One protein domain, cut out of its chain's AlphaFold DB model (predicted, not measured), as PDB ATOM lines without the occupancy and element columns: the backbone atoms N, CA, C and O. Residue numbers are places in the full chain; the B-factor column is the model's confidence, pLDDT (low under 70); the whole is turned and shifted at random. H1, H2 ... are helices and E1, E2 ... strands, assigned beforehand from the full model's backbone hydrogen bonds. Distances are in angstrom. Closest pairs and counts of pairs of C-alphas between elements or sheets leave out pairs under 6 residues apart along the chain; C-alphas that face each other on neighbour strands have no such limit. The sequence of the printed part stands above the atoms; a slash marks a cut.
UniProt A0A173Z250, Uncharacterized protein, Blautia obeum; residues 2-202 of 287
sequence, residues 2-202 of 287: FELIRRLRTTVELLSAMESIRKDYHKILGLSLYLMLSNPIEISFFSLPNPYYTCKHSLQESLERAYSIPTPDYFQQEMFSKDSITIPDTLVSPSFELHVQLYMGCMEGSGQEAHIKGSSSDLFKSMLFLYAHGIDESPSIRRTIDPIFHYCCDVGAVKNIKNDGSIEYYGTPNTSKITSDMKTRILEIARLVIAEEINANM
ATOM      1  N   PHE A   2     226.989 267.010 247.767       84.25
ATOM      2  CA  PHE A   2     227.063 265.788 248.600       84.25
ATOM      3  C   PHE A   2     228.125 264.780 248.143       84.25
ATOM      4  O   PHE A   2     228.750 264.144 248.985       84.25
ATOM      5  N   GLU A   3     228.351 264.660 246.835       88.75
ATOM      6  CA  GLU A   3     229.341 263.726 246.294       88.75
ATOM      7  C   GLU A   3     230.786 264.138 246.613       88.75
ATOM      8  O   GLU A   3     231.577 263.303 247.030       88.75
ATOM      9  N   LEU A   4     231.101 265.438 246.596       88.69
ATOM     10  CA  LEU A   4     232.401 265.950 247.045       88.69
ATOM     11  C   LEU A   4     232.714 265.537 248.492       88.69
ATOM     12  O   LEU A   4     233.798 265.045 248.793       88.69
ATOM     13  N   ILE A   5     231.738 265.707 249.390       89.75
ATOM     14  CA  ILE A   5     231.880 265.325 250.802       89.75
ATOM     15  C   ILE A   5     232.098 263.814 250.923       89.75
ATOM     16  O   ILE A   5     232.876 263.369 251.768       89.75
ATOM     17  N   ARG A   6     231.421 263.016 250.088       92.38
ATOM     18  CA  ARG A   6     231.609 261.563 250.058       92.38
ATOM     19  C   ARG A   6     233.014 261.202 249.597       92.38
ATOM     20  O   ARG A   6     233.657 260.467 250.327       92.38
ATOM     21  N   ARG A   7     233.522 261.768 248.498       93.31
ATOM     22  CA  ARG A   7     234.894 261.517 248.017       93.31
ATOM     23  C   ARG A   7     235.956 261.860 249.059       93.31
ATOM     24  O   ARG A   7     236.769 261.003 249.399       93.31
ATOM     25  N   LEU A   8     235.888 263.053 249.655       92.25
ATOM     26  CA  LEU A   8     236.775 263.460 250.755       92.25
ATOM     27  C   LEU A   8     236.741 262.448 251.905       92.25
ATOM     28  O   LEU A   8     237.773 261.977 252.382       92.25
ATOM     29  N   ARG A   9     235.535 262.064 252.328       92.00
ATOM     30  CA  ARG A   9     235.341 261.087 253.397       92.00
ATOM     31  C   ARG A   9     235.909 259.713 253.033       92.00
ATOM     32  O   ARG A   9     236.584 259.107 253.860       92.00
ATOM     33  N   THR A  10     235.627 259.217 251.834       95.06
ATOM     34  CA  THR A  10     236.106 257.926 251.334       95.06
ATOM     35  C   THR A  10     237.631 257.919 251.240       95.06
ATOM     36  O   THR A  10     238.240 256.935 251.640       95.06
ATOM     37  N   THR A  11     238.252 259.032 250.840       94.94
ATOM     38  CA  THR A  11     239.716 259.208 250.815       94.94
ATOM     39  C   THR A  11     240.323 259.048 252.211       94.94
ATOM     40  O   THR A  11     241.255 258.270 252.401       94.94
ATOM     41  N   VAL A  12     239.751 259.715 253.220       92.62
ATOM     42  CA  VAL A  12     240.203 259.601 254.621       92.62
ATOM     43  C   VAL A  12     239.969 258.194 255.184       92.62
ATOM     44  O   VAL A  12     240.824 257.652 255.893       92.62
ATOM     45  N   GLU A  13     238.823 257.576 254.873       93.12
ATOM     46  CA  GLU A  13     238.542 256.186 255.251       93.12
ATOM     47  C   GLU A  13     239.534 255.213 254.592       93.12
ATOM     48  O   GLU A  13     239.977 254.275 255.254       93.12
ATOM     49  N   LEU A  14     239.917 255.448 253.331       95.38
ATOM     50  CA  LEU A  14     240.858 254.613 252.584       95.38
ATOM     51  C   LEU A  14     242.271 254.730 253.151       95.38
ATOM     52  O   LEU A  14     242.870 253.701 253.452       95.38
ATOM     53  N   LEU A  15     242.758 255.948 253.411       93.56
ATOM     54  CA  LEU A  15     244.019 256.188 254.126       93.56
ATOM     55  C   LEU A  15     244.049 255.454 255.474       93.56
ATOM     56  O   LEU A  15     244.992 254.733 255.794       93.56
ATOM     57  N   SER A  16     242.970 255.573 256.250       90.44
ATOM     58  CA  SER A  16     242.886 254.939 257.569       90.44
ATOM     59  C   SER A  16     242.822 253.406 257.485       90.44
ATOM     60  O   SER A  16     243.378 252.706 258.333       90.44
ATOM     61  N   ALA A  17     242.144 252.856 256.473       92.19
ATOM     62  CA  ALA A  17     242.103 251.416 256.226       92.19
ATOM     63  C   ALA A  17     243.477 250.890 255.780       92.19
ATOM     64  O   ALA A  17     243.922 249.843 256.267       92.19
ATOM     65  N   MET A  18     244.164 251.653 254.928       92.62
ATOM     66  CA  MET A  18     245.500 251.362 254.413       92.62
ATOM     67  C   MET A  18     246.574 251.341 255.488       92.62
ATOM     68  O   MET A  18     247.490 250.545 255.345       92.62
ATOM     69  N   GLU A  19     246.432 252.083 256.586       89.00
ATOM     70  CA  GLU A  19     247.386 252.071 257.709       89.00
ATOM     71  C   GLU A  19     246.933 251.237 258.917       89.00
ATOM     72  O   GLU A  19     247.666 251.035 259.884       89.00
ATOM     73  N   SER A  20     245.737 250.649 258.863       85.88
ATOM     74  CA  SER A  20     245.266 249.763 259.931       85.88
ATOM     75  C   SER A  20     246.166 248.525 260.101       85.88
ATOM     76  O   SER A  20     246.626 247.937 259.124       85.88
ATOM     77  N   ILE A  21     246.397 248.073 261.342       83.94
ATOM     78  CA  ILE A  21     247.204 246.857 261.604       83.94
ATOM     79  C   ILE A  21     246.583 245.621 260.938       83.94
ATOM     80  O   ILE A  21     247.282 244.782 260.377       83.94
ATOM     81  N   ARG A  22     245.256 245.491 261.020       87.81
ATOM     82  CA  ARG A  22     244.508 244.394 260.402       87.81
ATOM     83  C   ARG A  22     243.854 244.910 259.132       87.81
ATOM     84  O   ARG A  22     242.822 245.569 259.216       87.81
ATOM     85  N   LYS A  23     244.454 244.589 257.985       91.75
ATOM     86  CA  LYS A  23     243.936 244.991 256.677       91.75
ATOM     87  C   LYS A  23     242.615 244.283 256.391       91.75
ATOM     88  O   LYS A  23     242.549 243.055 256.375       91.75
ATOM     89  N   ASP A  24     241.584 245.073 256.130       93.75
ATOM     90  CA  ASP A  24     240.336 244.607 255.539       93.75
ATOM     91  C   ASP A  24     240.409 244.845 254.026       93.75
ATOM     92  O   ASP A  24     240.096 245.928 253.533       93.75
ATOM     93  N   TYR A  25     240.899 243.843 253.292       95.44
ATOM     94  CA  TYR A  25     241.131 243.952 251.848       95.44
ATOM     95  C   TYR A  25     239.847 244.203 251.054       95.44
ATOM     96  O   TYR A  25     239.886 244.921 250.062       95.44
ATOM     97  N   HIS A  26     238.707 243.675 251.508       93.69
ATOM     98  CA  HIS A  26     237.419 243.948 250.872       93.69
ATOM     99  C   HIS A  26     237.030 245.412 251.019       93.69
ATOM    100  O   HIS A  26     236.657 246.048 250.038       93.69
ATOM    101  N   LYS A  27     237.147 245.954 252.235       95.12
ATOM    102  CA  LYS A  27     236.871 247.369 252.488       95.12
ATOM    103  C   LYS A  27     237.833 248.269 251.708       95.12
ATOM    104  O   LYS A  27     237.386 249.259 251.140       95.12
ATOM    105  N   ILE A  28     239.124 247.935 251.664       97.62
ATOM    106  CA  ILE A  28     240.136 248.699 250.915       97.62
ATOM    107  C   ILE A  28     239.806 248.702 249.420       97.62
ATOM    108  O   ILE A  28     239.752 249.774 248.816       97.62
ATOM    109  N   LEU A  29     239.526 247.532 248.836       97.81
ATOM    110  CA  LEU A  29     239.136 247.428 247.432       97.81
ATOM    111  C   LEU A  29     237.850 248.211 247.161       97.81
ATOM    112  O   LEU A  29     237.811 248.996 246.223       97.81
ATOM    113  N   GLY A  30     236.823 248.061 247.995       97.56
ATOM    114  CA  GLY A  30     235.555 248.757 247.803       97.56
ATOM    115  C   GLY A  30     235.679 250.278 247.903       97.56
ATOM    116  O   GLY A  30     235.148 250.986 247.058       97.56
ATOM    117  N   LEU A  31     236.431 250.806 248.873       98.12
ATOM    118  CA  LEU A  31     236.724 252.244 248.942       98.12
ATOM    119  C   LEU A  31     237.510 252.729 247.709       98.12
ATOM    120  O   LEU A  31     237.231 253.812 247.199       98.12
ATOM    121  N   SER A  32     238.455 251.922 247.217       98.25
ATOM    122  CA  SER A  32     239.251 252.244 246.023       98.25
ATOM    123  C   SER A  32     238.386 252.264 244.760       98.25
ATOM    124  O   SER A  32     238.420 253.232 244.007       98.25
ATOM    125  N   LEU A  33     237.558 251.234 244.557       97.50
ATOM    126  CA  LEU A  33     236.614 251.144 243.439       97.50
ATOM    127  C   LEU A  33     235.582 252.272 243.479       97.50
ATOM    128  O   LEU A  33     235.238 252.800 242.426       97.50
ATOM    129  N   TYR A  34     235.112 252.669 244.669       97.25
ATOM    130  CA  TYR A  34     234.205 253.809 244.805       97.25
ATOM    131  C   TYR A  34     234.829 255.073 244.214       97.25
ATOM    132  O   TYR A  34     234.195 255.721 243.391       97.25
ATOM    133  N   LEU A  35     236.060 255.422 244.600       96.81
ATOM    134  CA  LEU A  35     236.726 256.627 244.097       96.81
ATOM    135  C   LEU A  35     237.010 256.527 242.593       96.81
ATOM    136  O   LEU A  35     236.666 257.456 241.861       96.81
ATOM    137  N   MET A  36     237.554 255.390 242.138       95.81
ATOM    138  CA  MET A  36     237.930 255.166 240.736       95.81
ATOM    139  C   MET A  36     236.759 255.169 239.762       95.81
ATOM    140  O   MET A  36     236.928 255.627 238.642       95.81
ATOM    141  N   LEU A  37     235.607 254.617 240.150       94.19
ATOM    142  CA  LEU A  37     234.458 254.440 239.255       94.19
ATOM    143  C   LEU A  37     233.379 255.515 239.450       94.19
ATOM    144  O   LEU A  37     232.385 255.527 238.724       94.19
ATOM    145  N   SER A  38     233.535 256.401 240.437       92.50
ATOM    146  CA  SER A  38     232.607 257.516 240.635       92.50
ATOM    147  C   SER A  38     232.862 258.610 239.612       92.50
ATOM    148  O   SER A  38     233.936 259.211 239.605       92.50
ATOM    149  N   ASN A  39     231.828 258.927 238.833       91.00
ATOM    150  CA  ASN A  39     231.872 259.996 237.841       91.00
ATOM    151  C   ASN A  39     232.337 261.330 238.450       91.00
ATOM    152  O   ASN A  39     231.838 261.719 239.517       91.00
ATOM    153  N   PRO A  40     233.236 262.060 237.765       92.12
ATOM    154  CA  PRO A  40     233.605 263.404 238.165       92.12
ATOM    155  C   PRO A  40     232.381 264.312 238.226       92.12
ATOM    156  O   PRO A  40     231.504 264.259 237.362       92.12
ATOM    157  N   ILE A  41     232.327 265.165 239.245       91.75
ATOM    158  CA  ILE A  41     231.336 266.234 239.324       91.75
ATOM    159  C   ILE A  41     231.984 267.562 238.953       91.75
ATOM    160  O   ILE A  41     233.131 267.828 239.314       91.75
ATOM    161  N   GLU A  42     231.203 268.406 238.293       91.56
ATOM    162  CA  GLU A  42     231.541 269.799 238.046       91.56
ATOM    163  C   GLU A  42     230.866 270.692 239.093       91.56
ATOM    164  O   GLU A  42     229.699 270.500 239.457       91.56
ATOM    165  N   ILE A  43     231.609 271.672 239.595       87.25
ATOM    166  CA  ILE A  43     231.110 272.727 240.467       87.25
ATOM    167  C   ILE A  43     231.478 274.070 239.837       87.25
ATOM    168  O   ILE A  43     232.621 274.518 239.914       87.25
ATOM    169  N   SER A  44     230.482 274.727 239.251       84.94
ATOM    170  CA  SER A  44     230.602 276.045 238.628       84.94
ATOM    171  C   SER A  44     229.738 277.071 239.366       84.94
ATOM    172  O   SER A  44     228.558 276.823 239.625       84.94
ATOM    173  N   PHE A  45     230.290 278.248 239.656       82.12
ATOM    174  CA  PHE A  45     229.547 279.396 240.185       82.12
ATOM    175  C   PHE A  45     230.007 280.668 239.470       82.12
ATOM    176  O   PHE A  45     231.155 280.737 239.048       82.12
ATOM    177  N   PHE A  46     229.168 281.706 239.406       80.50
ATOM    178  CA  PHE A  46     229.540 282.992 238.788       80.50
ATOM    179  C   PHE A  46     230.781 283.647 239.416       80.50
ATOM    180  O   PHE A  46     231.483 284.400 238.754       80.50
ATOM    181  N   SER A  47     231.045 283.372 240.697       79.62
ATOM    182  CA  SER A  47     232.208 283.883 241.431       79.62
ATOM    183  C   SER A  47     233.484 283.062 241.224       79.62
ATOM    184  O   SER A  47     234.533 283.450 241.729       79.62
ATOM    185  N   LEU A  48     233.401 281.909 240.555       76.56
ATOM    186  CA  LEU A  48     234.540 281.040 240.283       76.56
ATOM    187  C   LEU A  48     235.006 281.268 238.841       76.56
ATOM    188  O   LEU A  48     234.246 280.978 237.919       76.56
ATOM    189  N   PRO A  49     236.236 281.775 238.627       79.31
ATOM    190  CA  PRO A  49     236.733 282.064 237.284       79.31
ATOM    191  C   PRO A  49     236.879 280.800 236.429       79.31
ATOM    192  O   PRO A  49     236.714 280.874 235.218       79.31
ATOM    193  N   ASN A  50     237.137 279.648 237.059       83.19
ATOM    194  CA  ASN A  50     237.156 278.337 236.416       83.19
ATOM    195  C   ASN A  50     236.272 277.356 237.201       83.19
ATOM    196  O   ASN A  50     236.287 277.393 238.438       83.19
ATOM    197  N   PRO A  51     235.522 276.469 236.523       87.56
ATOM    198  CA  PRO A  51     234.791 275.398 237.189       87.56
ATOM    199  C   PRO A  51     235.755 274.445 237.903       87.56
ATOM    200  O   PRO A  51     236.834 274.125 237.403       87.56
ATOM    201  N   TYR A  52     235.360 273.986 239.088       87.50
ATOM    202  CA  TYR A  52     236.084 272.951 239.818       87.50
ATOM    203  C   TYR A  52     235.585 271.570 239.389       87.50
ATOM    204  O   TYR A  52     234.376 271.327 239.364       87.50
ATOM    205  N   TYR A  53     236.517 270.656 239.136       90.19
ATOM    206  CA  TYR A  53     236.239 269.257 238.835       90.19
ATOM    207  C   TYR A  53     236.831 268.365 239.919       90.19
ATOM    208  O   TYR A  53     237.968 268.565 240.348       90.19
ATOM    209  N   THR A  54     236.081 267.356 240.356       92.00
ATOM    210  CA  THR A  54     236.680 266.287 241.167       92.00
ATOM    211  C   THR A  54     237.600 265.414 240.320       92.00
ATOM    212  O   THR A  54     237.430 265.339 239.105       92.00
ATOM    213  N   CYS A  55     238.518 264.703 240.979       94.06
ATOM    214  CA  CYS A  55     239.443 263.774 240.334       94.06
ATOM    215  C   CYS A  55     238.725 262.821 239.362       94.06
ATOM    216  O   CYS A  55     237.756 262.152 239.737       94.06
ATOM    217  N   LYS A  56     239.231 262.759 238.128       94.94
ATOM    218  CA  LYS A  56     238.937 261.700 237.167       94.94
ATOM    219  C   LYS A  56     240.107 260.724 237.190       94.94
ATOM    220  O   LYS A  56     241.232 261.108 236.891       94.94
ATOM    221  N   HIS A  57     239.845 259.486 237.592       95.75
ATOM    222  CA  HIS A  57     240.890 258.474 237.710       95.75
ATOM    223  C   HIS A  57     241.276 257.901 236.346       95.75
ATOM    224  O   HIS A  57     240.429 257.730 235.467       95.75
ATOM    225  N   SER A  58     242.545 257.522 236.202       95.25
ATOM    226  CA  SER A  58     243.102 256.993 234.947       95.25
ATOM    227  C   SER A  58     242.398 255.714 234.465       95.25
ATOM    228  O   SER A  58     242.185 255.509 233.264       95.25
ATOM    229  N   LEU A  59     241.966 254.861 235.404       95.69
ATOM    230  CA  LEU A  59     241.168 253.673 235.097       95.69
ATOM    231  C   LEU A  59     239.828 254.043 234.456       95.69
ATOM    232  O   LEU A  59     239.417 253.390 233.501       95.69
ATOM    233  N   GLN A  60     239.158 255.085 234.954       94.50
ATOM    234  CA  GLN A  60     237.873 255.515 234.411       94.50
ATOM    235  C   GLN A  60     238.016 255.979 232.962       94.50
ATOM    236  O   GLN A  60     237.242 255.557 232.108       94.50
ATOM    237  N   GLU A  61     239.037 256.785 232.666       93.25
ATOM    238  CA  GLU A  61     239.335 257.214 231.295       93.25
ATOM    239  C   GLU A  61     239.578 256.025 230.363       93.25
ATOM    240  O   GLU A  61     239.114 256.016 229.224       93.25
ATOM    241  N   SER A  62     240.275 255.000 230.858       95.88
ATOM    242  CA  SER A  62     240.564 253.782 230.095       95.88
ATOM    243  C   SER A  62     239.315 252.926 229.865       95.88
ATOM    244  O   SER A  62     239.145 252.373 228.781       95.88
ATOM    245  N   LEU A  63     238.403 252.862 230.840       95.69
ATOM    246  CA  LEU A  63     237.117 252.177 230.700       95.69
ATOM    247  C   LEU A  63     236.182 252.898 229.719       95.69
ATOM    248  O   LEU A  63     235.561 252.242 228.889       95.69
ATOM    249  N   GLU A  64     236.117 254.231 229.763       94.25
ATOM    250  CA  GLU A  64     235.290 255.034 228.847       94.25
ATOM    251  C   GLU A  64     235.697 254.846 227.378       94.25
ATOM    252  O   GLU A  64     234.843 254.847 226.491       94.25
ATOM    253  N   ARG A  65     236.993 254.634 227.114       94.62
ATOM    254  CA  ARG A  65     237.522 254.372 225.767       94.62
ATOM    255  C   ARG A  65     237.714 252.892 225.444       94.62
ATOM    256  O   ARG A  65     238.251 252.601 224.379       94.62
ATOM    257  N   ALA A  66     237.288 251.969 226.311       94.38
ATOM    258  CA  ALA A  66     237.587 250.541 226.170       94.38
ATOM    259  C   ALA A  66     237.211 250.012 224.778       94.38
ATOM    260  O   ALA A  66     238.054 249.458 224.085       94.38
ATOM    261  N   TYR A  67     235.992 250.290 224.307       92.50
ATOM    262  CA  TYR A  67     235.512 249.847 222.989       92.50
ATOM    263  C   TYR A  67     236.161 250.544 221.786       92.50
ATOM    264  O   TYR A  67     235.939 250.131 220.653       92.50
ATOM    265  N   SER A  68     236.943 251.602 222.013       92.94
ATOM    266  CA  SER A  68     237.729 252.261 220.962       92.94
ATOM    267  C   SER A  68     239.117 251.635 220.790       92.94
ATOM    268  O   SER A  68     239.832 251.998 219.859       92.94
ATOM    269  N   ILE A  69     239.518 250.721 221.683       92.88
ATOM    270  CA  ILE A  69     240.805 250.028 221.605       92.88
ATOM    271  C   ILE A  69     240.751 249.010 220.454       92.88
ATOM    272  O   ILE A  69     239.810 248.209 220.400       92.88
ATOM    273  N   PRO A  70     241.734 249.019 219.533       91.56
ATOM    274  CA  PRO A  70     241.783 248.052 218.445       91.56
ATOM    275  C   PRO A  70     241.968 246.634 218.991       91.56
ATOM    276  O   PRO A  70     242.697 246.409 219.956       91.56
ATOM    277  N   THR A  71     241.314 245.664 218.360       90.94
ATOM    278  CA  THR A  71     241.516 244.252 218.690       90.94
ATOM    279  C   THR A  71     242.934 243.826 218.289       90.94
ATOM    280  O   THR A  71     243.306 244.056 217.139       90.94
ATOM    281  N   PRO A  72     243.715 243.191 219.183       90.31
ATOM    282  CA  PRO A  72     245.039 242.682 218.836       90.31
ATOM    283  C   PRO A  72     244.992 241.623 217.725       90.31
ATOM    284  O   PRO A  72     244.086 240.789 217.709       90.31
ATOM    285  N   ASP A  73     246.001 241.590 216.851       88.50
ATOM    286  CA  ASP A  73     246.041 240.666 215.703       88.50
ATOM    287  C   ASP A  73     245.931 239.190 216.125       88.50
ATOM    288  O   ASP A  73     245.171 238.414 215.540       88.50
ATOM    289  N   TYR A  74     246.646 238.806 217.191       89.69
ATOM    290  CA  TYR A  74     246.611 237.435 217.710       89.69
ATOM    291  C   TYR A  74     245.223 237.052 218.236       89.69
ATOM    292  O   TYR A  74     244.846 235.885 218.176       89.69
ATOM    293  N   PHE A  75     244.449 238.023 218.731       93.06
ATOM    294  CA  PHE A  75     243.189 237.772 219.422       93.06
ATOM    295  C   PHE A  75     242.176 237.119 218.483       93.06
ATOM    296  O   PHE A  75     241.582 236.096 218.815       93.06
ATOM    297  N   GLN A  76     242.019 237.673 217.275       88.88
ATOM    298  CA  GLN A  76     241.123 237.101 216.269       88.88
ATOM    299  C   GLN A  76     241.619 235.729 215.811       88.88
ATOM    300  O   GLN A  76     240.830 234.795 215.711       88.88
ATOM    301  N   GLN A  77     242.926 235.580 215.576       91.12
ATOM    302  CA  GLN A  77     243.501 234.307 215.148       91.12
ATOM    303  C   GLN A  77     243.246 233.189 216.168       91.12
ATOM    304  O   GLN A  77     242.835 232.089 215.791       91.12
ATOM    305  N   GLU A  78     243.475 233.451 217.453       93.88
ATOM    306  CA  GLU A  78     243.263 232.473 218.520       93.88
ATOM    307  C   GLU A  78     241.788 232.141 218.704       93.88
ATOM    308  O   GLU A  78     241.445 230.972 218.825       93.88
ATOM    309  N   MET A  79     240.908 233.134 218.590       90.75
ATOM    310  CA  MET A  79     239.463 232.936 218.668       90.75
ATOM    311  C   MET A  79     238.911 231.963 217.608       90.75
ATOM    312  O   MET A  79     237.930 231.272 217.873       90.75
ATOM    313  N   PHE A  80     239.528 231.891 216.421       88.62
ATOM    314  CA  PHE A  80     239.145 230.941 215.366       88.62
ATOM    315  C   PHE A  80     239.850 229.583 215.460       88.62
ATOM    316  O   PHE A  80     239.376 228.612 214.872       88.62
ATOM    317  N   SER A  81     241.007 229.515 216.123       91.12
ATOM    318  CA  SER A  81     241.892 228.341 216.084       91.12
ATOM    319  C   SER A  81     241.972 227.561 217.397       91.12
ATOM    320  O   SER A  81     242.410 226.411 217.382       91.12
ATOM    321  N   LYS A  82     241.553 228.158 218.516       92.69
ATOM    322  CA  LYS A  82     241.619 227.602 219.870       92.69
ATOM    323  C   LYS A  82     240.289 227.809 220.605       92.69
ATOM    324  O   LYS A  82     239.509 228.694 220.271       92.69
ATOM    325  N   ASP A  83     240.083 227.046 221.678       93.38
ATOM    326  CA  ASP A  83     238.949 227.228 222.604       93.38
ATOM    327  C   ASP A  83     239.201 228.328 223.664       93.38
ATOM    328  O   ASP A  83     238.319 228.667 224.465       93.38
ATOM    329  N   SER A  84     240.414 228.886 223.694       95.06
ATOM    330  CA  SER A  84     240.846 229.956 224.595       95.06
ATOM    331  C   SER A  84     241.765 230.952 223.891       95.06
ATOM    332  O   SER A  84     242.405 230.638 222.888       95.06
ATOM    333  N   ILE A  85     241.813 232.156 224.449       95.75
ATOM    334  CA  ILE A  85     242.657 233.262 224.015       95.75
ATOM    335  C   ILE A  85     243.695 233.500 225.108       95.75
ATOM    336  O   ILE A  85     243.338 233.702 226.273       95.75
ATOM    337  N   THR A  86     244.971 233.493 224.744       95.62
ATOM    338  CA  THR A  86     246.082 233.699 225.667       95.62
ATOM    339  C   THR A  86     246.267 235.203 225.896       95.62
ATOM    340  O   THR A  86     246.777 235.926 225.041       95.62
ATOM    341  N   ILE A  87     245.853 235.701 227.061       95.81
ATOM    342  CA  ILE A  87     245.955 237.122 227.423       95.81
ATOM    343  C   ILE A  87     247.170 237.336 228.333       95.81
ATOM    344  O   ILE A  87     247.250 236.677 229.371       95.81
ATOM    345  N   PRO A  88     248.115 238.238 228.003       94.81
ATOM    346  CA  PRO A  88     249.181 238.630 228.925       94.81
ATOM    347  C   PRO A  88     248.598 239.150 230.240       94.81
ATOM    348  O   PRO A  88     247.664 239.948 230.214       94.81
ATOM    349  N   ASP A  89     249.143 238.720 231.379       95.81
ATOM    350  CA  ASP A  89     248.530 238.990 232.681       95.81
ATOM    351  C   ASP A  89     249.567 239.308 233.770       95.81
ATOM    352  O   ASP A  89     250.544 238.585 234.007       95.81
ATOM    353  N   THR A  90     249.359 240.436 234.450       95.31
ATOM    354  CA  THR A  90     250.249 240.943 235.500       95.31
ATOM    355  C   THR A  90     249.914 240.427 236.904       95.31
ATOM    356  O   THR A  90     250.721 240.618 237.821       95.31
ATOM    357  N   LEU A  91     248.755 239.800 237.111       95.06
ATOM    358  CA  LEU A  91     248.398 239.067 238.329       95.06
ATOM    359  C   LEU A  91     248.770 237.580 238.203       95.06
ATOM    360  O   LEU A  91     249.447 237.055 239.082       95.06
ATOM    361  N   VAL A  92     248.341 236.917 237.128       91.12
ATOM    362  CA  VAL A  92     248.593 235.498 236.836       91.12
ATOM    363  C   VAL A  92     249.646 235.404 235.734       91.12
ATOM    364  O   VAL A  92     249.358 235.129 234.575       91.12
ATOM    365  N   SER A  93     250.895 235.694 236.085       83.75
ATOM    366  CA  SER A  93     251.977 235.744 235.101       83.75
ATOM    367  C   SER A  93     252.408 234.351 234.609       83.75
ATOM    368  O   SER A  93     252.478 233.417 235.411       83.75
ATOM    369  N   PRO A  94     252.784 234.209 233.321       88.62
ATOM    370  CA  PRO A  94     252.909 235.278 232.321       88.62
ATOM    371  C   PRO A  94     251.601 235.630 231.589       88.62
ATOM    372  O   PRO A  94     251.506 236.711 231.007       88.62
ATOM    373  N   SER A  95     250.614 234.735 231.597       94.19
ATOM    374  CA  SER A  95     249.379 234.874 230.830       94.19
ATOM    375  C   SER A  95     248.236 234.064 231.434       94.19
ATOM    376  O   SER A  95     248.450 233.097 232.166       94.19
ATOM    377  N   PHE A  96     247.017 234.424 231.049       96.12
ATOM    378  CA  PHE A  96     245.785 233.739 231.405       96.12
ATOM    379  C   PHE A  96     245.040 233.265 230.155       96.12
ATOM    380  O   PHE A  96     244.915 233.997 229.174       96.12
ATOM    381  N   GLU A  97     244.506 232.046 230.214       96.25
ATOM    382  CA  GLU A  97     243.713 231.448 229.139       96.25
ATOM    383  C   GLU A  97     242.239 231.842 229.282       96.25
ATOM    384  O   GLU A  97     241.480 231.255 230.056       96.25
ATOM    385  N   LEU A  98     241.820 232.854 228.526       95.75
ATOM    386  CA  LEU A  98     240.440 233.316 228.500       95.75
ATOM    387  C   LEU A  98     239.611 232.441 227.556       95.75
ATOM    388  O   LEU A  98     239.770 232.509 226.341       95.75
ATOM    389  N   HIS A  99     238.689 231.645 228.097       94.69
ATOM    390  CA  HIS A  99     237.805 230.815 227.273       94.69
ATOM    391  C   HIS A  99     236.972 231.648 226.288       94.69
ATOM    392  O   HIS A  99     236.267 232.580 226.688       94.69
ATOM    393  N   VAL A 100     236.982 231.252 225.010       93.81
ATOM    394  CA  VAL A 100     236.263 231.949 223.928       93.81
ATOM    395  C   VAL A 100     234.764 232.006 224.218       93.81
ATOM    396  O   VAL A 100     234.149 233.061 224.075       93.81
ATOM    397  N   GLN A 101     234.185 230.906 224.710       91.94
ATOM    398  CA  GLN A 101     232.760 230.848 225.049       91.94
ATOM    399  C   GLN A 101     232.385 231.832 226.164       91.94
ATOM    400  O   GLN A 101     231.337 232.473 226.093       91.94
ATOM    401  N   LEU A 102     233.256 231.987 227.170       91.56
ATOM    402  CA  LEU A 102     233.053 232.963 228.236       91.56
ATOM    403  C   LEU A 102     233.069 234.379 227.660       91.56
ATOM    404  O   LEU A 102     232.152 235.153 227.934       91.56
ATOM    405  N   TYR A 103     234.090 234.708 226.865       94.50
ATOM    406  CA  TYR A 103     234.225 236.026 226.251       94.50
ATOM    407  C   TYR A 103     233.005 236.366 225.384       94.50
ATOM    408  O   TYR A 103     232.343 237.377 225.624       94.50
ATOM    409  N   MET A 104     232.648 235.480 224.451       92.94
ATOM    410  CA  MET A 104     231.501 235.655 223.559       92.94
ATOM    411  C   MET A 104     230.193 235.784 224.326       92.94
ATOM    412  O   MET A 104     229.455 236.744 224.120       92.94
ATOM    413  N   GLY A 105     229.949 234.892 225.288       92.62
ATOM    414  CA  GLY A 105     228.744 234.951 226.103       92.62
ATOM    415  C   GLY A 105     228.628 236.269 226.872       92.62
ATOM    416  O   GLY A 105     227.555 236.872 226.922       92.62
ATOM    417  N   CYS A 106     229.725 236.770 227.449       92.19
ATOM    418  CA  CYS A 106     229.721 238.068 228.129       92.19
ATOM    419  C   CYS A 106     229.402 239.213 227.155       92.19
ATOM    420  O   CYS A 106     228.558 240.058 227.458       92.19
ATOM    421  N   MET A 107     230.025 239.220 225.975       90.88
ATOM    422  CA  MET A 107     229.834 240.268 224.970       90.88
ATOM    423  C   MET A 107     228.398 240.284 224.422       90.88
ATOM    424  O   MET A 107     227.754 241.339 224.419       90.88
ATOM    425  N   GLU A 108     227.850 239.116 224.087       90.50
ATOM    426  CA  GLU A 108     226.474 238.926 223.602       90.50
ATOM    427  C   GLU A 108     225.411 239.110 224.700       90.50
ATOM    428  O   GLU A 108     224.241 239.346 224.411       90.50
ATOM    429  N   GLY A 109     225.807 239.054 225.976       86.56
ATOM    430  CA  GLY A 109     224.925 239.235 227.135       86.56
ATOM    431  C   GLY A 109     224.301 237.949 227.692       86.56
ATOM    432  O   GLY A 109     223.617 238.010 228.715       86.56
ATOM    433  N   SER A 110     224.576 236.788 227.092       87.50
ATOM    434  CA  SER A 110     224.160 235.459 227.579       87.50
ATOM    435  C   SER A 110     225.033 234.937 228.736       87.50
ATOM    436  O   SER A 110     224.639 234.037 229.482       87.50
ATOM    437  N   GLY A 111     226.200 235.545 228.962       83.06
ATOM    438  CA  GLY A 111     227.184 235.115 229.957       83.06
ATOM    439  C   GLY A 111     226.695 235.183 231.403       83.06
ATOM    440  O   GLY A 111     227.212 234.466 232.259       83.06
ATOM    441  N   GLN A 112     225.672 235.992 231.694       87.19
ATOM    442  CA  GLN A 112     225.104 236.096 233.041       87.19
ATOM    443  C   GLN A 112     224.351 234.837 233.485       87.19
ATOM    444  O   GLN A 112     224.273 234.568 234.684       87.19
ATOM    445  N   GLU A 113     223.812 234.086 232.525       83.81
ATOM    446  CA  GLU A 113     223.074 232.845 232.755       83.81
ATOM    447  C   GLU A 113     224.014 231.641 232.687       83.81
ATOM    448  O   GLU A 113     223.930 230.741 233.519       83.81
ATOM    449  N   ALA A 114     224.942 231.659 231.726       79.50
ATOM    450  CA  ALA A 114     225.819 230.532 231.427       79.50
ATOM    451  C   ALA A 114     227.121 230.499 232.247       79.50
ATOM    452  O   ALA A 114     227.695 229.425 232.427       79.50
ATOM    453  N   HIS A 115     227.614 231.647 232.731       84.06
ATOM    454  CA  HIS A 115     228.971 231.746 233.275       84.06
ATOM    455  C   HIS A 115     229.071 232.554 234.575       84.06
ATOM    456  O   HIS A 115     229.264 231.988 235.650       84.06
ATOM    457  N   ILE A 116     228.970 233.882 234.492       90.88
ATOM    458  CA  ILE A 116     229.243 234.801 235.603       90.88
ATOM    459  C   ILE A 116     228.050 235.733 235.758       90.88
ATOM    460  O   ILE A 116     227.825 236.606 234.917       90.88
ATOM    461  N   LYS A 117     227.305 235.599 236.859       93.56
ATOM    462  CA  LYS A 117     226.188 236.502 237.178       93.56
ATOM    463  C   LYS A 117     226.668 237.953 237.191       93.56
ATOM    464  O   LYS A 117     227.580 238.280 237.943       93.56
ATOM    465  N   GLY A 118     226.031 238.814 236.399       92.25
ATOM    466  CA  GLY A 118     226.410 240.226 236.257       92.25
ATOM    467  C   GLY A 118     227.389 240.533 235.121       92.25
ATOM    468  O   GLY A 118     227.679 241.705 234.887       92.25
ATOM    469  N   SER A 119     227.856 239.525 234.377       93.38
ATOM    470  CA  SER A 119     228.739 239.732 233.215       93.38
ATOM    471  C   SER A 119     228.092 240.471 232.042       93.38
ATOM    472  O   SER A 119     228.787 241.011 231.189       93.38
ATOM    473  N   SER A 120     226.762 240.543 232.024       90.56
ATOM    474  CA  SER A 120     225.981 241.336 231.074       90.56
ATOM    475  C   SER A 120     226.001 242.842 231.371       90.56
ATOM    476  O   SER A 120     225.519 243.610 230.543       90.56
ATOM    477  N   SER A 121     226.517 243.275 232.529       93.75
ATOM    478  CA  SER A 121     226.578 244.696 232.890       93.75
ATOM    479  C   SER A 121     227.616 245.452 232.061       93.75
ATOM    480  O   SER A 121     228.704 244.937 231.806       93.75
ATOM    481  N   ASP A 122     227.314 246.703 231.704       92.88
ATOM    482  CA  ASP A 122     228.210 247.544 230.894       92.88
ATOM    483  C   ASP A 122     229.589 247.714 231.538       92.88
ATOM    484  O   ASP A 122     230.611 247.681 230.852       92.88
ATOM    485  N   LEU A 123     229.627 247.825 232.870       93.44
ATOM    486  CA  LEU A 123     230.872 247.900 233.629       93.44
ATOM    487  C   LEU A 123     231.719 246.637 233.433       93.44
ATOM    488  O   LEU A 123     232.898 246.742 233.105       93.44
ATOM    489  N   PHE A 124     231.123 245.452 233.607       95.44
ATOM    490  CA  PHE A 124     231.850 244.195 233.441       95.44
ATOM    491  C   PHE A 124     232.306 244.007 231.994       95.44
ATOM    492  O   PHE A 124     233.453 243.631 231.770       95.44
ATOM    493  N   LYS A 125     231.451 244.306 231.008       95.38
ATOM    494  CA  LYS A 125     231.826 244.199 229.593       95.38
ATOM    495  C   LYS A 125     232.969 245.151 229.233       95.38
ATOM    496  O   LYS A 125     233.903 244.731 228.559       95.38
ATOM    497  N   SER A 126     232.940 246.391 229.725       95.69
ATOM    498  CA  SER A 126     234.019 247.365 229.509       95.69
ATOM    499  C   SER A 126     235.323 246.912 230.170       95.69
ATOM    500  O   SER A 126     236.387 247.017 229.567       95.69
ATOM    501  N   MET A 127     235.246 246.350 231.383       96.25
ATOM    502  CA  MET A 127     236.403 245.773 232.076       96.25
ATOM    503  C   MET A 127     236.987 244.573 231.329       96.25
ATOM    504  O   MET A 127     238.198 244.507 231.147       96.25
ATOM    505  N   LEU A 128     236.138 243.645 230.876       96.56
ATOM    506  CA  LEU A 128     236.546 242.479 230.091       96.56
ATOM    507  C   LEU A 128     237.212 242.907 228.782       96.56
ATOM    508  O   LEU A 128     238.260 242.374 228.435       96.56
ATOM    509  N   PHE A 129     236.634 243.880 228.077       96.19
ATOM    510  CA  PHE A 129     237.193 244.387 226.826       96.19
ATOM    511  C   PHE A 129     238.542 245.076 227.055       96.19
ATOM    512  O   PHE A 129     239.502 244.798 226.340       96.19
ATOM    513  N   LEU A 130     238.649 245.923 228.086       97.06
ATOM    514  CA  LEU A 130     239.906 246.580 228.452       97.06
ATOM    515  C   LEU A 130     240.989 245.562 228.844       97.06
ATOM    516  O   LEU A 130     242.132 245.699 228.426       97.06
ATOM    517  N   TYR A 131     240.630 244.528 229.605       97.12
ATOM    518  CA  TYR A 131     241.533 243.434 229.967       97.12
ATOM    519  C   TYR A 131     242.028 242.660 228.733       97.12
ATOM    520  O   TYR A 131     243.230 242.438 228.566       97.12
ATOM    521  N   ALA A 132     241.095 242.288 227.854       96.12
ATOM    522  CA  ALA A 132     241.345 241.454 226.686       96.12
ATOM    523  C   ALA A 132     242.124 242.180 225.578       96.12
ATOM    524  O   ALA A 132     243.019 241.596 224.974       96.12
ATOM    525  N   HIS A 133     241.772 243.434 225.283       95.81
ATOM    526  CA  HIS A 133     242.305 244.166 224.130       95.81
ATOM    527  C   HIS A 133     243.323 245.243 224.516       95.81
ATOM    528  O   HIS A 133     244.186 245.585 223.715       95.81
ATOM    529  N   GLY A 134     243.264 245.770 225.741       94.56
ATOM    530  CA  GLY A 134     244.171 246.809 226.233       94.56
ATOM    531  C   GLY A 134     245.545 246.270 226.626       94.56
ATOM    532  O   GLY A 134     245.992 246.501 227.744       94.56
ATOM    533  N   ILE A 135     246.209 245.499 225.763       92.06
ATOM    534  CA  ILE A 135     247.534 244.900 226.032       92.06
ATOM    535  C   ILE A 135     248.650 245.938 226.135       92.06
ATOM    536  O   ILE A 135     249.537 245.793 226.974       92.06
ATOM    537  N   ASP A 136     248.539 247.016 225.361       91.19
ATOM    538  CA  ASP A 136     249.507 248.115 225.319       91.19
ATOM    539  C   ASP A 136     249.144 249.259 226.278       91.19
ATOM    540  O   ASP A 136     249.744 250.336 226.250       91.19
ATOM    541  N   GLU A 137     248.146 249.041 227.139       94.94
ATOM    542  CA  GLU A 137     247.819 249.978 228.204       94.94
ATOM    543  C   GLU A 137     248.996 250.184 229.153       94.94
ATOM    544  O   GLU A 137     249.858 249.320 229.340       94.94
ATOM    545  N   SER A 138     249.011 251.341 229.815       95.25
ATOM    546  CA  SER A 138     250.096 251.647 230.743       95.25
ATOM    547  C   SER A 138     250.203 250.590 231.860       95.25
ATOM    548  O   SER A 138     249.189 250.024 232.293       95.25
ATOM    549  N   PRO A 139     251.410 250.335 232.403       94.94
ATOM    550  CA  PRO A 139     251.601 249.312 233.429       94.94
ATOM    551  C   PRO A 139     250.722 249.493 234.672       94.94
ATOM    552  O   PRO A 139     250.356 248.504 235.305       94.94
ATOM    553  N   SER A 140     250.377 250.731 235.038       94.88
ATOM    554  CA  SER A 140     249.455 251.018 236.144       94.88
ATOM    555  C   SER A 140     248.029 250.564 235.837       94.88
ATOM    556  O   SER A 140     247.390 249.967 236.706       94.88
ATOM    557  N   ILE A 141     247.546 250.786 234.609       96.81
ATOM    558  CA  ILE A 141     246.230 250.326 234.159       96.81
ATOM    559  C   ILE A 141     246.193 248.802 234.120       96.81
ATOM    560  O   ILE A 141     245.302 248.227 234.736       96.81
ATOM    561  N   ARG A 142     247.195 248.138 233.524       96.62
ATOM    562  CA  ARG A 142     247.300 246.662 233.511       96.62
ATOM    563  C   ARG A 142     247.285 246.063 234.919       96.62
ATOM    564  O   ARG A 142     246.446 245.224 235.232       96.62
ATOM    565  N   ARG A 143     248.127 246.587 235.818       95.94
ATOM    566  CA  ARG A 143     248.189 246.162 237.233       95.94
ATOM    567  C   ARG A 143     246.912 246.435 238.025       95.94
ATOM    568  O   ARG A 143     246.785 245.924 239.137       95.94
ATOM    569  N   THR A 144     245.999 247.238 237.486       97.31
ATOM    570  CA  THR A 144     244.700 247.535 238.092       97.31
ATOM    571  C   THR A 144     243.596 246.677 237.479       97.31
ATOM    572  O   THR A 144     242.829 246.065 238.219       97.31
ATOM    573  N   ILE A 145     243.517 246.590 236.148       97.75
ATOM    574  CA  ILE A 145     242.435 245.880 235.462       97.75
ATOM    575  C   ILE A 145     242.556 244.362 235.594       97.75
ATOM    576  O   ILE A 145     241.547 243.724 235.878       97.75
ATOM    577  N   ASP A 146     243.764 243.795 235.497       97.44
ATOM    578  CA  ASP A 146     243.988 242.347 235.604       97.44
ATOM    579  C   ASP A 146     243.445 241.788 236.939       97.44
ATOM    580  O   ASP A 146     242.582 240.905 236.924       97.44
ATOM    581  N   PRO A 147     243.830 242.314 238.124       97.12
ATOM    582  CA  PRO A 147     243.283 241.809 239.378       97.12
ATOM    583  C   PRO A 147     241.796 242.118 239.576       97.12
ATOM    584  O   PRO A 147     241.125 241.341 240.253       97.12
ATOM    585  N   ILE A 148     241.260 243.209 239.014       97.19
ATOM    586  CA  ILE A 148     239.819 243.509 239.086       97.19
ATOM    587  C   ILE A 148     239.017 242.514 238.242       97.19
ATOM    588  O   ILE A 148     237.962 242.059 238.692       97.19
ATOM    589  N   PHE A 149     239.514 242.147 237.060       97.12
ATOM    590  CA  PHE A 149     238.914 241.124 236.207       97.12
ATOM    591  C   PHE A 149     238.845 239.784 236.947       97.12
ATOM    592  O   PHE A 149     237.749 239.261 237.166       97.12
ATOM    593  N   HIS A 150     239.983 239.295 237.453       97.06
ATOM    594  CA  HIS A 150     240.031 238.042 238.218       97.06
ATOM    595  C   HIS A 150     239.165 238.087 239.471       97.06
ATOM    596  O   HIS A 150     238.446 237.137 239.764       97.06
ATOM    597  N   TYR A 151     239.154 239.214 240.188       97.00
ATOM    598  CA  TYR A 151     238.263 239.404 241.327       97.00
ATOM    599  C   TYR A 151     236.788 239.254 240.932       97.00
ATOM    600  O   TYR A 151     236.032 238.555 241.610       97.00
ATOM    601  N   CYS A 152     236.364 239.871 239.826       95.81
ATOM    602  CA  CYS A 152     234.985 239.768 239.359       95.81
ATOM    603  C   CYS A 152     234.622 238.345 238.907       95.81
ATOM    604  O   CYS A 152     233.491 237.912 239.140       95.81
ATOM    605  N   CYS A 153     235.561 237.613 238.302       94.19
ATOM    606  CA  CYS A 153     235.362 236.230 237.872       94.19
ATOM    607  C   CYS A 153     235.296 235.244 239.043       94.19
ATOM    608  O   CYS A 153     234.402 234.399 239.093       94.19
ATOM    609  N   ASP A 154     236.222 235.351 239.995       94.56
ATOM    610  CA  ASP A 154     236.365 234.379 241.074       94.56
ATOM    611  C   ASP A 154     235.527 234.709 242.306       94.56
ATOM    612  O   ASP A 154     234.867 233.832 242.875       94.56
ATOM    613  N   VAL A 155     235.557 235.966 242.741       95.56
ATOM    614  CA  VAL A 155     234.869 236.406 243.957       95.56
ATOM    615  C   VAL A 155     233.440 236.799 243.622       95.56
ATOM    616  O   VAL A 155     232.518 236.339 244.289       95.56
ATOM    617  N   GLY A 156     233.240 237.616 242.591       95.06
ATOM    618  CA  GLY A 156     231.915 237.948 242.079       95.06
ATOM    619  C   GLY A 156     231.857 239.318 241.414       95.06
ATOM    620  O   GLY A 156     232.505 240.268 241.855       95.06
ATOM    621  N   ALA A 157     231.028 239.429 240.374       95.31
ATOM    622  CA  ALA A 157     230.886 240.660 239.610       95.31
ATOM    623  C   ALA A 157     230.248 241.782 240.441       95.31
ATOM    624  O   ALA A 157     229.203 241.606 241.085       95.31
ATOM    625  N   VAL A 158     230.886 242.950 240.388       95.31
ATOM    626  CA  VAL A 158     230.460 244.160 241.089       95.31
ATOM    627  C   VAL A 158     229.207 244.727 240.427       95.31
ATOM    628  O   VAL A 158     229.192 245.004 239.234       95.31
ATOM    629  N   LYS A 159     228.152 244.917 241.222       94.81
ATOM    630  CA  LYS A 159     226.901 245.566 240.811       94.81
ATOM    631  C   LYS A 159     226.894 247.047 241.145       94.81
ATOM    632  O   LYS A 159     226.448 247.863 240.349       94.81
ATOM    633  N   ASN A 160     227.321 247.379 242.356       94.31
ATOM    634  CA  ASN A 160     227.355 248.745 242.851       94.31
ATOM    635  C   ASN A 160     228.353 248.844 244.005       94.31
ATOM    636  O   ASN A 160     228.616 247.856 244.691       94.31
ATOM    637  N   ILE A 161     228.879 250.038 244.256       94.94
ATOM    638  CA  ILE A 161     229.755 250.303 245.393       94.94
ATOM    639  C   ILE A 161     229.160 251.445 246.211       94.94
ATOM    640  O   ILE A 161     228.877 252.528 245.703       94.94
ATOM    641  N   LYS A 162     228.973 251.212 247.508       92.31
ATOM    642  CA  LYS A 162     228.512 252.242 248.442       92.31
ATOM    643  C   LYS A 162     229.668 253.142 248.862       92.31
ATOM    644  O   LYS A 162     230.821 252.731 248.900       92.31
ATOM    645  N   ASN A 163     229.340 254.361 249.280       84.12
ATOM    646  CA  ASN A 163     230.318 255.344 249.763       84.12
ATOM    647  C   ASN A 163     231.089 254.907 251.020       84.12
ATOM    648  O   ASN A 163     232.149 255.449 251.317       84.12
ATOM    649  N   ASP A 164     230.571 253.928 251.760       88.44
ATOM    650  CA  ASP A 164     231.280 253.266 252.849       88.44
ATOM    651  C   ASP A 164     232.133 252.083 252.364       88.44
ATOM    652  O   ASP A 164     232.505 251.238 253.169       88.44
ATOM    653  N   GLY A 165     232.438 251.974 251.072       91.25
ATOM    654  CA  GLY A 165     233.258 250.900 250.513       91.25
ATOM    655  C   GLY A 165     232.612 249.515 250.557       91.25
ATOM    656  O   GLY A 165     233.292 248.529 250.288       91.25
ATOM    657  N   SER A 166     231.327 249.398 250.903       94.56
ATOM    658  CA  SER A 166     230.614 248.127 250.775       94.56
ATOM    659  C   SER A 166     230.345 247.836 249.301       94.56
ATOM    660  O   SER A 166     229.744 248.656 248.604       94.56
ATOM    661  N   ILE A 167     230.755 246.656 248.839       95.88
ATOM    662  CA  ILE A 167     230.526 246.198 247.468       95.88
ATOM    663  C   ILE A 167     229.226 245.390 247.429       95.88
ATOM    664  O   ILE A 167     229.061 244.426 248.178       95.88
ATOM    665  N   GLU A 168     228.302 245.788 246.560       95.94
ATOM    666  CA  GLU A 168     227.128 245.002 246.192       95.94
ATOM    667  C   GLU A 168     227.443 244.182 244.941       95.94
ATOM    668  O   GLU A 168     228.037 244.689 243.990       95.94
ATOM    669  N   TYR A 169     227.013 242.925 244.928       95.94
ATOM    670  CA  TYR A 169     227.305 241.969 243.863       95.94
ATOM    671  C   TYR A 169     226.020 241.536 243.160       95.94
ATOM    672  O   TYR A 169     224.935 241.567 243.746       95.94
ATOM    673  N   TYR A 170     226.139 241.085 241.912       94.19
ATOM    674  CA  TYR A 170     225.023 240.455 241.195       94.19
ATOM    675  C   TYR A 170     224.696 239.039 241.708       94.19
ATOM    676  O   TYR A 170     223.595 238.539 241.483       94.19
ATOM    677  N   GLY A 171     225.628 238.394 242.414       91.12
ATOM    678  CA  GLY A 171     225.453 237.086 243.048       91.12
ATOM    679  C   GLY A 171     226.048 237.041 244.455       91.12
ATOM    680  O   GLY A 171     226.497 238.053 244.982       91.12
ATOM    681  N   THR A 172     226.059 235.863 245.078       92.81
ATOM    682  CA  THR A 172     226.711 235.677 246.382       92.81
ATOM    683  C   THR A 172     228.231 235.688 246.200       92.81
ATOM    684  O   THR A 172     228.733 234.829 245.473       92.81
ATOM    685  N   PRO A 173     228.973 236.613 246.837       94.12
ATOM    686  CA  PRO A 173     230.414 236.689 246.654       94.12
ATOM    687  C   PRO A 173     231.133 235.530 247.351       94.12
ATOM    688  O   PRO A 173     230.823 235.196 248.497       94.12
ATOM    689  N   ASN A 174     232.144 234.959 246.699       94.31
ATOM    690  CA  ASN A 174     233.019 233.947 247.279       94.31
ATOM    691  C   ASN A 174     234.334 234.566 247.770       94.31
ATOM    692  O   ASN A 174     235.380 234.489 247.128       94.31
ATOM    693  N   THR A 175     234.281 235.173 248.953       90.25
ATOM    694  CA  THR A 175     235.414 235.884 249.568       90.25
ATOM    695  C   THR A 175     236.623 234.991 249.866       90.25
ATOM    696  O   THR A 175     237.743 235.489 249.992       90.25
ATOM    697  N   SER A 176     236.432 233.668 249.932       93.00
ATOM    698  CA  SER A 176     237.520 232.706 250.150       93.00
ATOM    699  C   SER A 176     238.499 232.618 248.975       93.00
ATOM    700  O   SER A 176     239.646 232.227 249.178       93.00
ATOM    701  N   LYS A 177     238.083 233.043 247.774       94.94
ATOM    702  CA  LYS A 177     238.927 233.040 246.573       94.94
ATOM    703  C   LYS A 177     239.895 234.222 246.465       94.94
ATOM    704  O   LYS A 177     240.676 234.276 245.522       94.94
ATOM    705  N   ILE A 178     239.903 235.156 247.421       94.94
ATOM    706  CA  ILE A 178     240.894 236.241 247.413       94.94
ATOM    707  C   ILE A 178     242.283 235.690 247.752       94.94
ATOM    708  O   ILE A 178     242.598 235.405 248.917       94.94
ATOM    709  N   THR A 179     243.137 235.628 246.734       95.88
ATOM    710  CA  THR A 179     244.518 235.143 246.827       95.88
ATOM    711  C   THR A 179     245.450 236.139 247.533       95.88
ATOM    712  O   THR A 179     245.103 237.299 247.779       95.88
ATOM    713  N   SER A 180     246.658 235.695 247.895       95.69
ATOM    714  CA  SER A 180     247.722 236.575 248.411       95.69
ATOM    715  C   SER A 180     248.118 237.660 247.410       95.69
ATOM    716  O   SER A 180     248.381 238.800 247.798       95.69
ATOM    717  N   ASP A 181     248.112 237.321 246.127       96.25
ATOM    718  CA  ASP A 181     248.580 238.209 245.068       96.25
ATOM    719  C   ASP A 181     247.529 239.282 244.786       96.25
ATOM    720  O   ASP A 181     247.860 240.466 244.721       96.25
ATOM    721  N   MET A 182     246.242 238.906 244.798       97.06
ATOM    722  CA  MET A 182     245.133 239.864 244.784       97.06
ATOM    723  C   MET A 182     245.214 240.826 245.968       97.06
ATOM    724  O   MET A 182     245.071 242.029 245.787       97.06
ATOM    725  N   LYS A 183     245.486 240.331 247.184       97.31
ATOM    726  CA  LYS A 183     245.651 241.188 248.374       97.31
ATOM    727  C   LYS A 183     246.768 242.208 248.186       97.31
ATOM    728  O   LYS A 183     246.588 243.371 248.535       97.31
ATOM    729  N   THR A 184     247.890 241.786 247.612       97.06
ATOM    730  CA  THR A 184     249.020 242.673 247.315       97.06
ATOM    731  C   THR A 184     248.631 243.726 246.281       97.06
ATOM    732  O   THR A 184     248.819 244.918 246.531       97.06
ATOM    733  N   ARG A 185     247.990 243.319 245.179       96.56
ATOM    734  CA  ARG A 185     247.493 244.241 244.147       96.56
ATOM    735  C   ARG A 185     246.443 245.217 244.674       96.56
ATOM    736  O   ARG A 185     246.517 246.395 244.357       96.56
ATOM    737  N   ILE A 186     245.528 244.785 245.542       98.00
ATOM    738  CA  ILE A 186     244.535 245.663 246.186       98.00
ATOM    739  C   ILE A 186     245.224 246.808 246.944       98.00
ATOM    740  O   ILE A 186     244.773 247.950 246.872       98.00
ATOM    741  N   LEU A 187     246.323 246.526 247.652       97.88
ATOM    742  CA  LEU A 187     247.082 247.564 248.355       97.88
ATOM    743  C   LEU A 187     247.806 248.508 247.386       97.88
ATOM    744  O   LEU A 187     247.898 249.701 247.657       97.88
ATOM    745  N   GLU A 188     248.331 247.998 246.271       97.31
ATOM    746  CA  GLU A 188     248.950 248.829 245.230       97.31
ATOM    747  C   GLU A 188     247.934 249.754 244.556       97.31
ATOM    748  O   GLU A 188     248.183 250.956 244.464       97.31
ATOM    749  N   ILE A 189     246.771 249.217 244.178       98.06
ATOM    750  CA  ILE A 189     245.650 249.976 243.618       98.06
ATOM    751  C   ILE A 189     245.246 251.082 244.591       98.06
ATOM    752  O   ILE A 189     245.184 252.243 244.207       98.06
ATOM    753  N   ALA A 190     245.050 250.762 245.871       98.00
ATOM    754  CA  ALA A 190     244.671 251.754 246.870       98.00
ATOM    755  C   ALA A 190     245.680 252.912 246.986       98.00
ATOM    756  O   ALA A 190     245.269 254.064 247.104       98.00
ATOM    757  N   ARG A 191     246.993 252.635 246.915       96.69
ATOM    758  CA  ARG A 191     248.025 253.690 246.908       96.69
ATOM    759  C   ARG A 191     247.912 254.584 245.679       96.69
ATOM    760  O   ARG A 191     248.001 255.799 245.817       96.69
ATOM    761  N   LEU A 192     247.710 253.987 244.504       97.00
ATOM    762  CA  LEU A 192     247.546 254.724 243.253       97.00
ATOM    763  C   LEU A 192     246.302 255.620 243.301       97.00
ATOM    764  O   LEU A 192     246.396 256.806 243.006       97.00
ATOM    765  N   VAL A 193     245.176 255.090 243.780       97.31
ATOM    766  CA  VAL A 193     243.922 255.842 243.931       97.31
ATOM    767  C   VAL A 193     244.073 257.008 244.899       97.31
ATOM    768  O   VAL A 193     243.660 258.116 244.576       97.31
ATOM    769  N   ILE A 194     244.686 256.790 246.069       95.94
ATOM    770  CA  ILE A 194     244.966 257.869 247.028       95.94
ATOM    771  C   ILE A 194     245.830 258.953 246.372       95.94
ATOM    772  O   ILE A 194     245.546 260.138 246.535       95.94
ATOM    773  N   ALA A 195     246.881 258.554 245.650       95.31
ATOM    774  CA  ALA A 195     247.793 259.490 245.007       95.31
ATOM    775  C   ALA A 195     247.081 260.325 243.937       95.31
ATOM    776  O   ALA A 195     247.193 261.547 243.963       95.31
ATOM    777  N   GLU A 196     246.322 259.696 243.037       95.94
ATOM    778  CA  GLU A 196     245.532 260.400 242.020       95.94
ATOM    779  C   GLU A 196     244.522 261.360 242.665       95.94
ATOM    780  O   GLU A 196     244.479 262.537 242.312       95.94
ATOM    781  N   GLU A 197     243.774 260.891 243.667       95.31
ATOM    782  CA  GLU A 197     242.730 261.672 244.335       95.31
ATOM    783  C   GLU A 197     243.292 262.904 245.056       95.31
ATOM    784  O   GLU A 197     242.748 264.001 244.921       95.31
ATOM    785  N   ILE A 198     244.383 262.753 245.814       94.00
ATOM    786  CA  ILE A 198     245.012 263.880 246.511       94.00
ATOM    787  C   ILE A 198     245.655 264.820 245.491       94.00
ATOM    788  O   ILE A 198     245.355 266.010 245.507       94.00
ATOM    789  N   ASN A 199     246.483 264.308 244.575       93.31
ATOM    790  CA  ASN A 199     247.244 265.146 243.644       93.31
ATOM    791  C   ASN A 199     246.342 265.960 242.711       93.31
ATOM    792  O   ASN A 199     246.639 267.128 242.464       93.31
ATOM    793  N   ALA A 200     245.214 265.400 242.260       92.44
ATOM    794  CA  ALA A 200     244.230 266.128 241.456       92.44
ATOM    795  C   ALA A 200     243.683 267.378 242.170       92.44
ATOM    796  O   ALA A 200     243.305 268.352 241.524       92.44
ATOM    797  N   ASN A 201     243.672 267.376 243.505       90.25
ATOM    798  CA  ASN A 201     243.169 268.472 244.329       90.25
ATOM    799  C   ASN A 201     244.264 269.404 244.869       90.25
ATOM    800  O   ASN A 201     243.951 270.381 245.548       90.25
ATOM    801  N   MET A 202     245.537 269.129 244.567       88.19
ATOM    802  CA  MET A 202     246.670 269.941 245.032       88.19
ATOM    803  C   MET A 202     247.027 271.093 244.084       88.19
ATOM    804  O   MET A 202     247.847 271.936 244.435       88.19
TER     805      MET A 202
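What this domain is: This is residues 2 to 202 of the 287 residues of an uncharacterized protein of Blautia obeum (UniProt A0A173Z250). Mostly crossed helices make this body: H3, H7 and H8 form the middle, H1, H2 and H9 pack together at one end, and H4, H5 and H6 gather with the strand hairpin E1 and E2 at the other. A second strand hairpin, E3 and E4, packs on H2, and the tip of a long loop, residues 45 to 50, sticks out. The printed part has 201 residues, with nine named helices and four named strands in the order H1 H2 H3 H4 E1 E2 H5 H6 H7 H8 E3 E4 H9; the class is mostly helix, and each strand hairpin is an antiparallel sheet of two. The whole is compact, with a radius of gyration of the C-alphas of 17.6 A and spans of 60 by 41 by 30 A.

How they stand to each other: Look first at the antiparallel hairpin of E1, residues 84 to 88, and E2, residues 95 to 99, where N 87 and O 96, 2.9 A apart, are within hydrogen-bond range. The closest C-alphas of E1 and H4, residues 73 to 81, are those of Ile 85 and Glu 78, 5.6 A apart. H5, residues 100 to 108, touches H6, residues 111 to 114, only at the corner, closest at C-alphas 105 and 111, 4.2 A. With residues 125 to 128 alone, H7, residues 122 to 133, only just touches H5, with 3 pairs of C-alphas within 8 A, closest at Lys 125 and Met 107, 6.4 A. H7 with residues 127 to 131 alone touches residues 142 to 149 alone of H8, residues 139 to 154, at a steep tilt of 57 degrees, opposite ways, closest at C-alphas 131 and 145, 6.1 A. H3, residues 58 to 64, touches residues 126 to 130 alone of H7, about perpendicular at 74 degrees, closest at C-alphas 63 and 126, 5.8 A. H9, residues 180 to 200, touches H8 with residues 182 to 189 alone, closest at C-alphas 182 and 147, 6.0 A. H2, residues 25 to 37, touches H9 at a steep tilt of 39 degrees, the same way, closest at C-alphas 32 and 190, 5.5 A. H1, residues 2 to 19, forms a helical hairpin with H2, at a shallow tilt of 34 degrees, only just short of steep; their closest C-alphas, 14 and 31, are 6.0 A apart. In the antiparallel hairpin of E3, residues 158 to 161, and E4, residues 167 to 169, N 168 and O 160 are 2.8 A apart, within hydrogen-bond range; C-alphas 161 and 34, the closest of E3 and H2, are 5.7 A apart. Every O i to N i+4 pair is within hydrogen-bond range in H1, H2, H3, H5, H7 and H9, against 4 of 5 in H4 and 11 of 12 in H8; H6 is too short for such a pair.

Where its parts are: Find C-alpha 2 at (227.063, 265.788, 248.600); from there H1 runs 26.2 A to C-alpha 19. H8 spans 22.7 A, and H9 runs 30.6 A to C-alpha 200 at (244.230, 266.128, 241.456).

The domain as a whole: The C-alphas farthest apart, of Ser 47 and Ser 81, are 61.8 A apart. The printed part has no cut, the link from H2 to H3 is long, and no printed residue has a pLDDT under 70.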